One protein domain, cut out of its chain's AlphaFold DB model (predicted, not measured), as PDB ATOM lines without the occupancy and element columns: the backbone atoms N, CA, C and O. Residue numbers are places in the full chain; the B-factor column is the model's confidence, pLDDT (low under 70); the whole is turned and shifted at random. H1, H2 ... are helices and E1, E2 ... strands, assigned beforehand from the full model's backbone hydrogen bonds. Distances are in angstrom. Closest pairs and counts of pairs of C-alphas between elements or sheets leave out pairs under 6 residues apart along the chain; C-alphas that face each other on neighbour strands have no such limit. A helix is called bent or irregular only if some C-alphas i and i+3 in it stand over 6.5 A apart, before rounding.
ATOM      1  N   ILE A  19      55.505 129.255  84.817       94.44
ATOM      2  CA  ILE A  19      55.748 127.878  85.237       94.44
ATOM      3  C   ILE A  19      57.248 127.696  85.492       94.44
ATOM      4  O   ILE A  19      58.080 128.104  84.682       94.44
ATOM      5  N   LEU A  20      57.573 127.084  86.623       96.06
ATOM      6  CA  LEU A  20      58.902 126.624  86.999       96.06
ATOM      7  C   LEU A  20      58.935 125.113  86.771       96.06
ATOM      8  O   LEU A  20      58.059 124.386  87.242       96.06
ATOM      9  N   THR A  21      59.923 124.643  86.019       95.94
ATOM     10  CA  THR A  21      59.990 123.253  85.542       95.94
ATOM     11  C   THR A  21      60.784 122.336  86.465       95.94
ATOM     12  O   THR A  21      61.003 121.184  86.125       95.94
ATOM     13  N   ALA A  22      61.212 122.828  87.625       96.56
ATOM     14  CA  ALA A  22      61.931 122.054  88.626       96.56
ATOM     15  C   ALA A  22      61.737 122.661  90.025       96.56
ATOM     16  O   ALA A  22      61.328 123.820  90.161       96.56
ATOM     17  N   GLN A  23      62.083 121.899  91.059       97.19
ATOM     18  CA  GLN A  23      62.233 122.369  92.439       97.19
ATOM     19  C   GLN A  23      63.673 122.274  92.929       97.19
ATOM     20  O   GLN A  23      64.448 121.424  92.488       97.19
ATOM     21  N   GLY A  24      64.009 123.163  93.861       96.75
ATOM     22  CA  GLY A  24      65.299 123.214  94.536       96.75
ATOM     23  C   GLY A  24      65.334 122.436  95.858       96.75
ATOM     24  O   GLY A  24      64.325 121.893  96.310       96.75
ATOM     25  N   PRO A  25      66.505 122.379  96.513       96.62
ATOM     26  CA  PRO A  25      66.720 121.589  97.723       96.62
ATOM     27  C   PRO A  25      65.927 122.065  98.950       96.62
ATOM     28  O   PRO A  25      65.813 121.308  99.911       96.62
ATOM     29  N   LYS A  26      65.395 123.294  98.957       95.00
ATOM     30  CA  LYS A  26      64.582 123.818 100.068       95.00
ATOM     31  C   LYS A  26      63.096 123.503  99.900       95.00
ATOM     32  O   LYS A  26      62.330 123.686 100.844       95.00
ATOM     33  N   ALA A  27      62.685 123.017  98.729       93.94
ATOM     34  CA  ALA A  27      61.342 122.504  98.526       93.94
ATOM     35  C   ALA A  27      61.135 121.176  99.268       93.94
ATOM     36  O   ALA A  27      62.069 120.404  99.514       93.94
ATOM     37  N   ARG A  28      59.875 120.874  99.591       90.25
ATOM     38  CA  ARG A  28      59.500 119.570 100.141       90.25
ATOM     39  C   ARG A  28      59.845 118.473  99.126       90.25
ATOM     40  O   ARG A  28      59.445 118.557  97.972       90.25
ATOM     41  N   GLY A  29      60.587 117.453  99.556       89.62
ATOM     42  CA  GLY A  29      61.066 116.384  98.669       89.62
ATOM     43  C   GLY A  29      62.430 116.648  98.012       89.62
ATOM     44  O   GLY A  29      62.947 115.755  97.352       89.62
ATOM     45  N   GLY A  30      63.050 117.814  98.240       94.38
ATOM     46  CA  GLY A  30      64.389 118.130  97.734       94.38
ATOM     47  C   GLY A  30      64.414 118.530  96.258       94.38
ATOM     48  O   GLY A  30      63.379 118.817  95.665       94.38
ATOM     49  N   ALA A  31      65.610 118.590  95.670       96.31
ATOM     50  CA  ALA A  31      65.773 119.013  94.282       96.31
ATOM     51  C   ALA A  31      65.232 117.955  93.305       96.31
ATOM     52  O   ALA A  31      65.574 116.778  93.417       96.31
ATOM     53  N   LEU A  32      64.412 118.381  92.343       95.38
ATOM     54  CA  LEU A  32      63.772 117.500  91.363       95.38
ATOM     55  C   LEU A  32      63.473 118.269  90.072       95.38
ATOM     56  O   LEU A  32      62.897 119.354  90.123       95.38
ATOM     57  N   ASP A  33      63.824 117.685  88.927       95.94
ATOM     58  CA  ASP A  33      63.345 118.143  87.620       95.94
ATOM     59  C   ASP A  33      61.943 117.576  87.364       95.94
ATOM     60  O   ASP A  33      61.712 116.368  87.493       95.94
ATOM     61  N   TYR A  34      60.994 118.446  87.031       95.50
ATOM     62  CA  TYR A  34      59.623 118.037  86.751       95.50
ATOM     63  C   TYR A  34      59.447 117.495  85.338       95.50
ATOM     64  O   TYR A  34      58.467 116.790  85.079       95.50
ATOM     65  N   VAL A  35      60.363 117.811  84.424       95.50
ATOM     66  CA  VAL A  35      60.269 117.428  83.021       95.50
ATOM     67  C   VAL A  35      61.082 116.163  82.770       95.50
ATOM     68  O   VAL A  35      62.302 116.140  82.880       95.50
ATOM     69  N   GLN A  36      60.399 115.096  82.367       92.88
ATOM     70  CA  GLN A  36      61.005 113.839  81.934       92.88
ATOM     71  C   GLN A  36      60.501 113.496  80.536       92.88
ATOM     72  O   GLN A  36      59.300 113.536  80.274       92.88
ATOM     73  N   HIS A  37      61.415 113.185  79.616       91.44
ATOM     74  CA  HIS A  37      61.088 112.887  78.212       91.44
ATOM     75  C   HIS A  37      60.184 113.953  77.552       91.44
ATOM     76  O   HIS A  37      59.262 113.634  76.805       91.44
ATOM     77  N   GLY A  38      60.414 115.233  77.868       91.75
ATOM     78  CA  GLY A  38      59.621 116.356  77.349       91.75
ATOM     79  C   GLY A  38      58.228 116.507  77.969       91.75
ATOM     80  O   GLY A  38      57.492 117.414  77.591       91.75
ATOM     81  N   SER A  39      57.871 115.656  78.931       92.12
ATOM     82  CA  SER A  39      56.592 115.688  79.638       92.12
ATOM     83  C   SER A  39      56.788 116.130  81.084       92.12
ATOM     84  O   SER A  39      57.708 115.683  81.765       92.12
ATOM     85  N   MET A  40      55.913 117.003  81.575       91.88
ATOM     86  CA  MET A  40      55.931 117.485  82.957       91.88
ATOM     87  C   MET A  40      55.219 116.475  83.871       91.88
ATOM     88  O   MET A  40      54.007 116.545  84.047       91.88
ATOM     89  N   ILE A  41      55.965 115.493  84.385       91.94
ATOM     90  CA  ILE A  41      55.432 114.344  85.148       91.94
ATOM     91  C   ILE A  41      55.823 114.426  86.633       91.94
ATOM     92  O   ILE A  41      55.104 113.923  87.491       91.94
ATOM     93  N   GLY A  42      56.940 115.084  86.962       90.25
ATOM     94  CA  GLY A  42      57.450 115.168  88.338       90.25
ATOM     95  C   GLY A  42      56.740 116.192  89.232       90.25
ATOM     96  O   GLY A  42      57.089 116.307  90.404       90.25
ATOM     97  N   GLY A  43      55.781 116.947  88.693       92.81
ATOM     98  CA  GLY A  43      55.099 118.039  89.387       92.81
ATOM     99  C   GLY A  43      55.144 119.341  88.596       92.81
ATOM    100  O   GLY A  43      55.338 119.335  87.384       92.81
ATOM    101  N   PHE A  44      54.945 120.462  89.282       94.44
ATOM    102  CA  PHE A  44      55.084 121.796  88.712       94.44
ATOM    103  C   PHE A  44      55.382 122.815  89.812       94.44
ATOM    104  O   PHE A  44      54.956 122.669  90.954       94.44
ATOM    105  N   GLY A  45      56.050 123.902  89.444       95.88
ATOM    106  CA  GLY A  45      56.066 125.125  90.234       95.88
ATOM    107  C   GLY A  45      55.370 126.237  89.464       95.88
ATOM    108  O   GLY A  45      55.459 126.303  88.239       95.88
ATOM    109  N   LEU A  46      54.694 127.136  90.163       96.00
ATOM    110  CA  LEU A  46      54.154 128.357  89.581       96.00
ATOM    111  C   LEU A  46      54.605 129.535  90.425       96.00
ATOM    112  O   LEU A  46      54.455 129.517  91.645       96.00
ATOM    113  N   VAL A  47      55.111 130.570  89.764       97.31
ATOM    114  CA  VAL A  47      55.327 131.876  90.378       97.31
ATOM    115  C   VAL A  47      54.327 132.873  89.813       97.31
ATOM    116  O   VAL A  47      54.157 132.967  88.595       97.31
ATOM    117  N   ALA A  48      53.671 133.608  90.707       96.94
ATOM    118  CA  ALA A  48      52.759 134.690  90.372       96.94
ATOM    119  C   ALA A  48      53.256 135.999  90.984       96.94
ATOM    120  O   ALA A  48      53.621 136.034  92.160       96.94
ATOM    121  N   TRP A  49      53.273 137.079  90.206       97.50
ATOM    122  CA  TRP A  49      53.755 138.380  90.672       97.50
ATOM    123  C   TRP A  49      52.943 139.540  90.091       97.50
ATOM    124  O   TRP A  49      52.412 139.404  88.987       97.50
ATOM    125  N   PRO A  50      52.840 140.677  90.806       97.00
ATOM    126  CA  PRO A  50      52.080 141.826  90.337       97.00
ATOM    127  C   PRO A  50      52.642 142.355  89.018       97.00
ATOM    128  O   PRO A  50      53.859 142.450  88.833       97.00
ATOM    129  N   ALA A  51      51.747 142.725  88.108       95.25
ATOM    130  CA  ALA A  51      52.096 143.375  86.853       95.25
ATOM    131  C   ALA A  51      52.787 144.720  87.088       95.25
ATOM    132  O   ALA A  51      53.739 145.071  86.393       95.25
ATOM    133  N   GLU A  52      52.327 145.415  88.120       93.81
ATOM    134  CA  GLU A  52      52.883 146.649  88.643       93.81
ATOM    135  C   GLU A  52      52.896 146.586  90.174       93.81
ATOM    136  O   GLU A  52      51.843 146.481  90.820       93.81
ATOM    137  N   TYR A  53      54.099 146.606  90.751       94.88
ATOM    138  CA  TYR A  53      54.302 146.550  92.196       94.88
ATOM    139  C   TYR A  53      53.689 147.779  92.881       94.88
ATOM    140  O   TYR A  53      53.912 148.909  92.459       94.88
ATOM    141  N   GLY A  54      52.928 147.555  93.951       93.69
ATOM    142  CA  GLY A  54      52.244 148.605  94.708       93.69
ATOM    143  C   GLY A  54      50.916 149.071  94.101       93.69
ATOM    144  O   GLY A  54      50.129 149.682  94.817       93.69
ATOM    145  N   VAL A  55      50.634 148.738  92.837       93.69
ATOM    146  CA  VAL A  55      49.372 149.082  92.154       93.69
ATOM    147  C   VAL A  55      48.491 147.850  91.997       93.69
ATOM    148  O   VAL A  55      47.402 147.778  92.558       93.69
ATOM    149  N   SER A  56      48.981 146.843  91.275       92.31
ATOM    150  CA  SER A  56      48.258 145.579  91.066       92.31
ATOM    151  C   SER A  56      48.420 144.591  92.227       92.31
ATOM    152  O   SER A  56      47.646 143.648  92.358       92.31
ATOM    153  N   GLY A  57      49.418 144.818  93.082       93.94
ATOM    154  CA  GLY A  57      49.702 144.015  94.264       93.94
ATOM    155  C   GLY A  57      51.120 144.247  94.781       93.94
ATOM    156  O   GLY A  57      51.941 144.888  94.127       93.94
ATOM    157  N   MET A  58      51.419 143.724  95.970       94.81
ATOM    158  CA  MET A  58      52.772 143.769  96.560       94.81
ATOM    159  C   MET A  58      53.404 142.380  96.678       94.81
ATOM    160  O   MET A  58      54.623 142.235  96.665       94.81
ATOM    161  N   LYS A  59      52.580 141.335  96.810       97.06
ATOM    162  CA  LYS A  59      53.051 139.985  97.124       97.06
ATOM    163  C   LYS A  59      53.326 139.179  95.867       97.06
ATOM    164  O   LYS A  59      52.547 139.205  94.917       97.06
ATOM    165  N   THR A  60      54.434 138.450  95.912       97.62
ATOM    166  CA  THR A  60      54.769 137.357  95.003       97.62
ATOM    167  C   THR A  60      54.336 136.053  95.647       97.62
ATOM    168  O   THR A  60      54.551 135.874  96.846       97.62
ATOM    169  N   PHE A  61      53.781 135.142  94.858       97.00
ATOM    170  CA  PHE A  61      53.330 133.836  95.321       97.00
ATOM    171  C   PHE A  61      54.092 132.716  94.625       97.00
ATOM    172  O   PHE A  61      54.384 132.816  93.432       97.00
ATOM    173  N   LEU A  62      54.375 131.646  95.364       97.38
ATOM    174  CA  LEU A  62      54.836 130.371  94.829       97.38
ATOM    175  C   LEU A  62      53.828 129.284  95.195       97.38
ATOM    176  O   LEU A  62      53.437 129.178  96.356       97.38
ATOM    177  N   VAL A  63      53.448 128.462  94.222       96.19
ATOM    178  CA  VAL A  63      52.629 127.263  94.444       96.19
ATOM    179  C   VAL A  63      53.261 126.066  93.754       96.19
ATOM    180  O   VAL A  63      53.955 126.226  92.747       96.19
ATOM    181  N   ASN A  64      53.008 124.876  94.279       94.31
ATOM    182  CA  ASN A  64      53.355 123.615  93.635       94.31
ATOM    183  C   ASN A  64      52.180 122.623  93.709       94.31
ATOM    184  O   ASN A  64      51.105 122.947  94.218       94.31
ATOM    185  N   GLN A  65      52.391 121.400  93.222       91.69
ATOM    186  CA  GLN A  65      51.398 120.317  93.229       91.69
ATOM    187  C   GLN A  65      50.928 119.866  94.624       91.69
ATOM    188  O   GLN A  65      49.985 119.086  94.722       91.69
ATOM    189  N   ASP A  66      51.573 120.328  95.697       90.62
ATOM    190  CA  ASP A  66      51.273 119.913  97.068       90.62
ATOM    191  C   ASP A  66      50.153 120.740  97.731       90.62
ATOM    192  O   ASP A  66      49.944 120.609  98.938       90.62
ATOM    193  N   ASP A  67      49.474 121.611  96.973       89.81
ATOM    194  CA  ASP A  67      48.483 122.592  97.458       89.81
ATOM    195  C   ASP A  67      49.049 123.567  98.516       89.81
ATOM    196  O   ASP A  67      48.321 124.140  99.327       89.81
ATOM    197  N   VAL A  68      50.374 123.767  98.517       91.25
ATOM    198  CA  VAL A  68      51.057 124.695  99.426       91.25
ATOM    199  C   VAL A  68      51.295 126.020  98.721       91.25
ATOM    200  O   VAL A  68      51.967 126.072  97.689       91.25
ATOM    201  N   ILE A  69      50.802 127.102  99.322       95.25
ATOM    202  CA  ILE A  69      51.032 128.465  98.835       95.25
ATOM    203  C   ILE A  69      52.055 129.139  99.745       95.25
ATOM    204  O   ILE A  69      51.879 129.220 100.965       95.25
ATOM    205  N   TYR A  70      53.105 129.671  99.134       97.31
ATOM    206  CA  TYR A  70      54.050 130.577  99.766       97.31
ATOM    207  C   TYR A  70      53.851 131.984  99.235       97.31
ATOM    208  O   TYR A  70      53.552 132.175  98.059       97.31
ATOM    209  N   GLU A  71      54.094 132.979 100.076       97.69
ATOM    210  CA  GLU A  71      54.123 134.373  99.669       97.69
ATOM    211  C   GLU A  71      55.355 135.096 100.208       97.69
ATOM    212  O   GLU A  71      55.881 134.790 101.286       97.69
ATOM    213  N   LYS A  72      55.809 136.084  99.444       97.44
ATOM    214  CA  LYS A  72      56.892 136.974  99.839       97.44
ATOM    215  C   LYS A  72      56.740 138.324  99.165       97.44
ATOM    216  O   LYS A  72      56.339 138.431  98.008       97.44
ATOM    217  N   ASP A  73      57.082 139.361  99.909       96.88
ATOM    218  CA  ASP A  73      57.288 140.686  99.348       96.88
ATOM    219  C   ASP A  73      58.725 140.788  98.834       96.88
ATOM    220  O   ASP A  73      59.671 140.690  99.618       96.88
ATOM    221  N   LEU A  74      58.894 140.909  97.519       95.44
ATOM    222  CA  LEU A  74      60.208 141.082  96.893       95.44
ATOM    223  C   LEU A  74      60.504 142.561  96.602       95.44
ATOM    224  O   LEU A  74      61.561 142.878  96.058       95.44
ATOM    225  N   GLY A  75      59.590 143.465  96.969       95.56
ATOM    226  CA  GLY A  75      59.724 144.892  96.739       95.56
ATOM    227  C   GLY A  75      59.600 145.305  95.264       95.56
ATOM    228  O   GLY A  75      59.199 144.516  94.401       95.56
ATOM    229  N   PRO A  76      59.999 146.544  94.931       94.75
ATOM    230  CA  PRO A  76      59.879 147.099  93.578       94.75
ATOM    231  C   PRO A  76      60.615 146.304  92.486       94.75
ATOM    232  O   PRO A  76      60.250 146.372  91.314       94.75
ATOM    233  N   SER A  77      61.632 145.515  92.849       93.69
ATOM    234  CA  SER A  77      62.405 144.677  91.923       93.69
ATOM    235  C   SER A  77      61.795 143.291  91.678       93.69
ATOM    236  O   SER A  77      62.416 142.463  91.006       93.69
ATOM    237  N   THR A  78      60.565 143.044  92.153       93.62
ATOM    238  CA  THR A  78      59.836 141.773  92.002       93.62
ATOM    239  C   THR A  78      59.921 141.210  90.579       93.62
ATOM    240  O   THR A  78      60.287 140.050  90.393       93.62
ATOM    241  N   GLY A  79      59.655 142.028  89.556       91.69
ATOM    242  CA  GLY A  79      59.671 141.565  88.166       91.69
ATOM    243  C   GLY A  79      61.046 141.075  87.691       91.69
ATOM    244  O   GLY A  79      61.117 140.134  86.904       91.69
ATOM    245  N   ALA A  80      62.143 141.672  88.168       93.38
ATOM    246  CA  ALA A  80      63.497 141.216  87.856       93.38
ATOM    247  C   ALA A  80      63.862 139.957  88.656       93.38
ATOM    248  O   ALA A  80      64.386 139.001  88.088       93.38
ATOM    249  N   ALA A  81      63.514 139.929  89.946       94.44
ATOM    250  CA  ALA A  81      63.755 138.786  90.822       94.44
ATOM    251  C   ALA A  81      63.063 137.518  90.301       94.44
ATOM    252  O   ALA A  81      63.701 136.478  90.168       94.44
ATOM    253  N   VAL A  82      61.788 137.618  89.916       94.44
ATOM    254  CA  VAL A  82      61.023 136.482  89.386       94.44
ATOM    255  C   VAL A  82      61.529 136.038  88.014       94.44
ATOM    256  O   VAL A  82      61.538 134.846  87.710       94.44
ATOM    257  N   LYS A  83      62.029 136.960  87.181       92.06
ATOM    258  CA  LYS A  83      62.638 136.590  85.894       92.06
ATOM    259  C   LYS A  83      63.877 135.707  86.053       92.06
ATOM    260  O   LYS A  83      64.112 134.892  85.163       92.06
ATOM    261  N   ALA A  84      64.610 135.848  87.157       93.62
ATOM    262  CA  ALA A  84      65.765 135.021  87.500       93.62
ATOM    263  C   ALA A  84      65.393 133.698  88.199       93.62
ATOM    264  O   ALA A  84      66.250 132.832  88.352       93.62
ATOM    265  N   MET A  85      64.134 133.516  88.617       94.44
ATOM    266  CA  MET A  85      63.678 132.262  89.217       94.44
ATOM    267  C   MET A  85      63.514 131.189  88.142       94.44
ATOM    268  O   MET A  85      62.725 131.342  87.204       94.44
ATOM    269  N   THR A  86      64.254 130.096  88.305       92.12
ATOM    270  CA  THR A  86      64.214 128.913  87.433       92.12
ATOM    271  C   THR A  86      63.621 127.689  88.127       92.12
ATOM    272  O   THR A  86      63.169 126.770  87.451       92.12
ATOM    273  N   VAL A  87      63.579 127.690  89.464       96.69
ATOM    274  CA  VAL A  87      63.132 126.563  90.286       96.69
ATOM    275  C   VAL A  87      62.206 127.018  91.411       96.69
ATOM    276  O   VAL A  87      62.347 128.122  91.941       96.69
ATOM    277  N   PHE A  88      61.272 126.155  91.799       96.94
ATOM    278  CA  PHE A  88      60.503 126.299  93.031       96.94
ATOM    279  C   PHE A  88      61.412 125.973  94.228       96.94
ATOM    280  O   PHE A  88      61.708 124.812  94.493       96.94
ATOM    281  N   ASP A  89      61.910 126.998  94.921       96.62
ATOM    282  CA  ASP A  89      62.837 126.847  96.058       96.62
ATOM    283  C   ASP A  89      62.487 127.833  97.192       96.62
ATOM    284  O   ASP A  89      63.231 128.788  97.446       96.62
ATOM    285  N   PRO A  90      61.321 127.672  97.852       95.31
ATOM    286  CA  PRO A  90      60.915 128.554  98.939       95.31
ATOM    287  C   PRO A  90      61.837 128.356 100.148       95.31
ATOM    288  O   PRO A  90      61.754 127.374 100.882       95.31
ATOM    289  N   ASP A  91      62.750 129.300 100.356       93.81
ATOM    290  CA  ASP A  91      63.578 129.344 101.556       93.81
ATOM    291  C   ASP A  91      62.804 129.821 102.801       93.81
ATOM    292  O   ASP A  91      61.621 130.152 102.752       93.81
TER     293      ASP A  91
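What this domain is: This is residues 19 to 91 of the 98 residues of the protein "DUF2950 family protein" of Candidatus Acidoferrum panamensis (UniProt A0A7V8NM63). Little regular structure is here: a three-stranded sheet with a short helix, H1, over one face, and a looping stretch, residues 19 to 44, reaching past one end. Of 73 printed residues, 26 are in named elements, E1, E2, E3, H1 along the chain, class mixed; E1, E2, E3 form a meander, each strand the antiparallel neighbour of the one before. The whole is compact, radius of gyration of the C-alphas 12.7 A, spanning 40 by 22 by 18 A.

How they stand to each other: Start at residues 19 to 20, paired antiparallel with residues 45 to 46 of E1, residues 45 to 50. E2, residues 59 to 64, makes a hairpin with E1; N 46 and O 63 are within hydrogen-bond range, 2.8 A. E3, residues 69 to 73, makes a hairpin with E2; N 62 and O 70 are within range, 2.9 A. H1, residues 75 to 83, is on the sheet, over E1 and E2, height 8.7 A; its closest C-alphas to E1 are Thr 78 and Trp 49, 7.1 A. H1 is irregular, C-alphas 76 and 79 being 7.7 A apart; 3 of 5 O i to N i+4 pairs are within range.

Where its parts are: Find C-alpha 45 at (56.066, 125.125, 90.234); E1 runs 17.2 A, E2 16.7 A. H1 ends at C-alpha 83, (62.638, 136.590, 85.894).

The domain as a whole: The C-alphas farthest apart are His 37 and Val 55, 40.5 A. The printed part has no cut; no printed residue is under 70 in pLDDT.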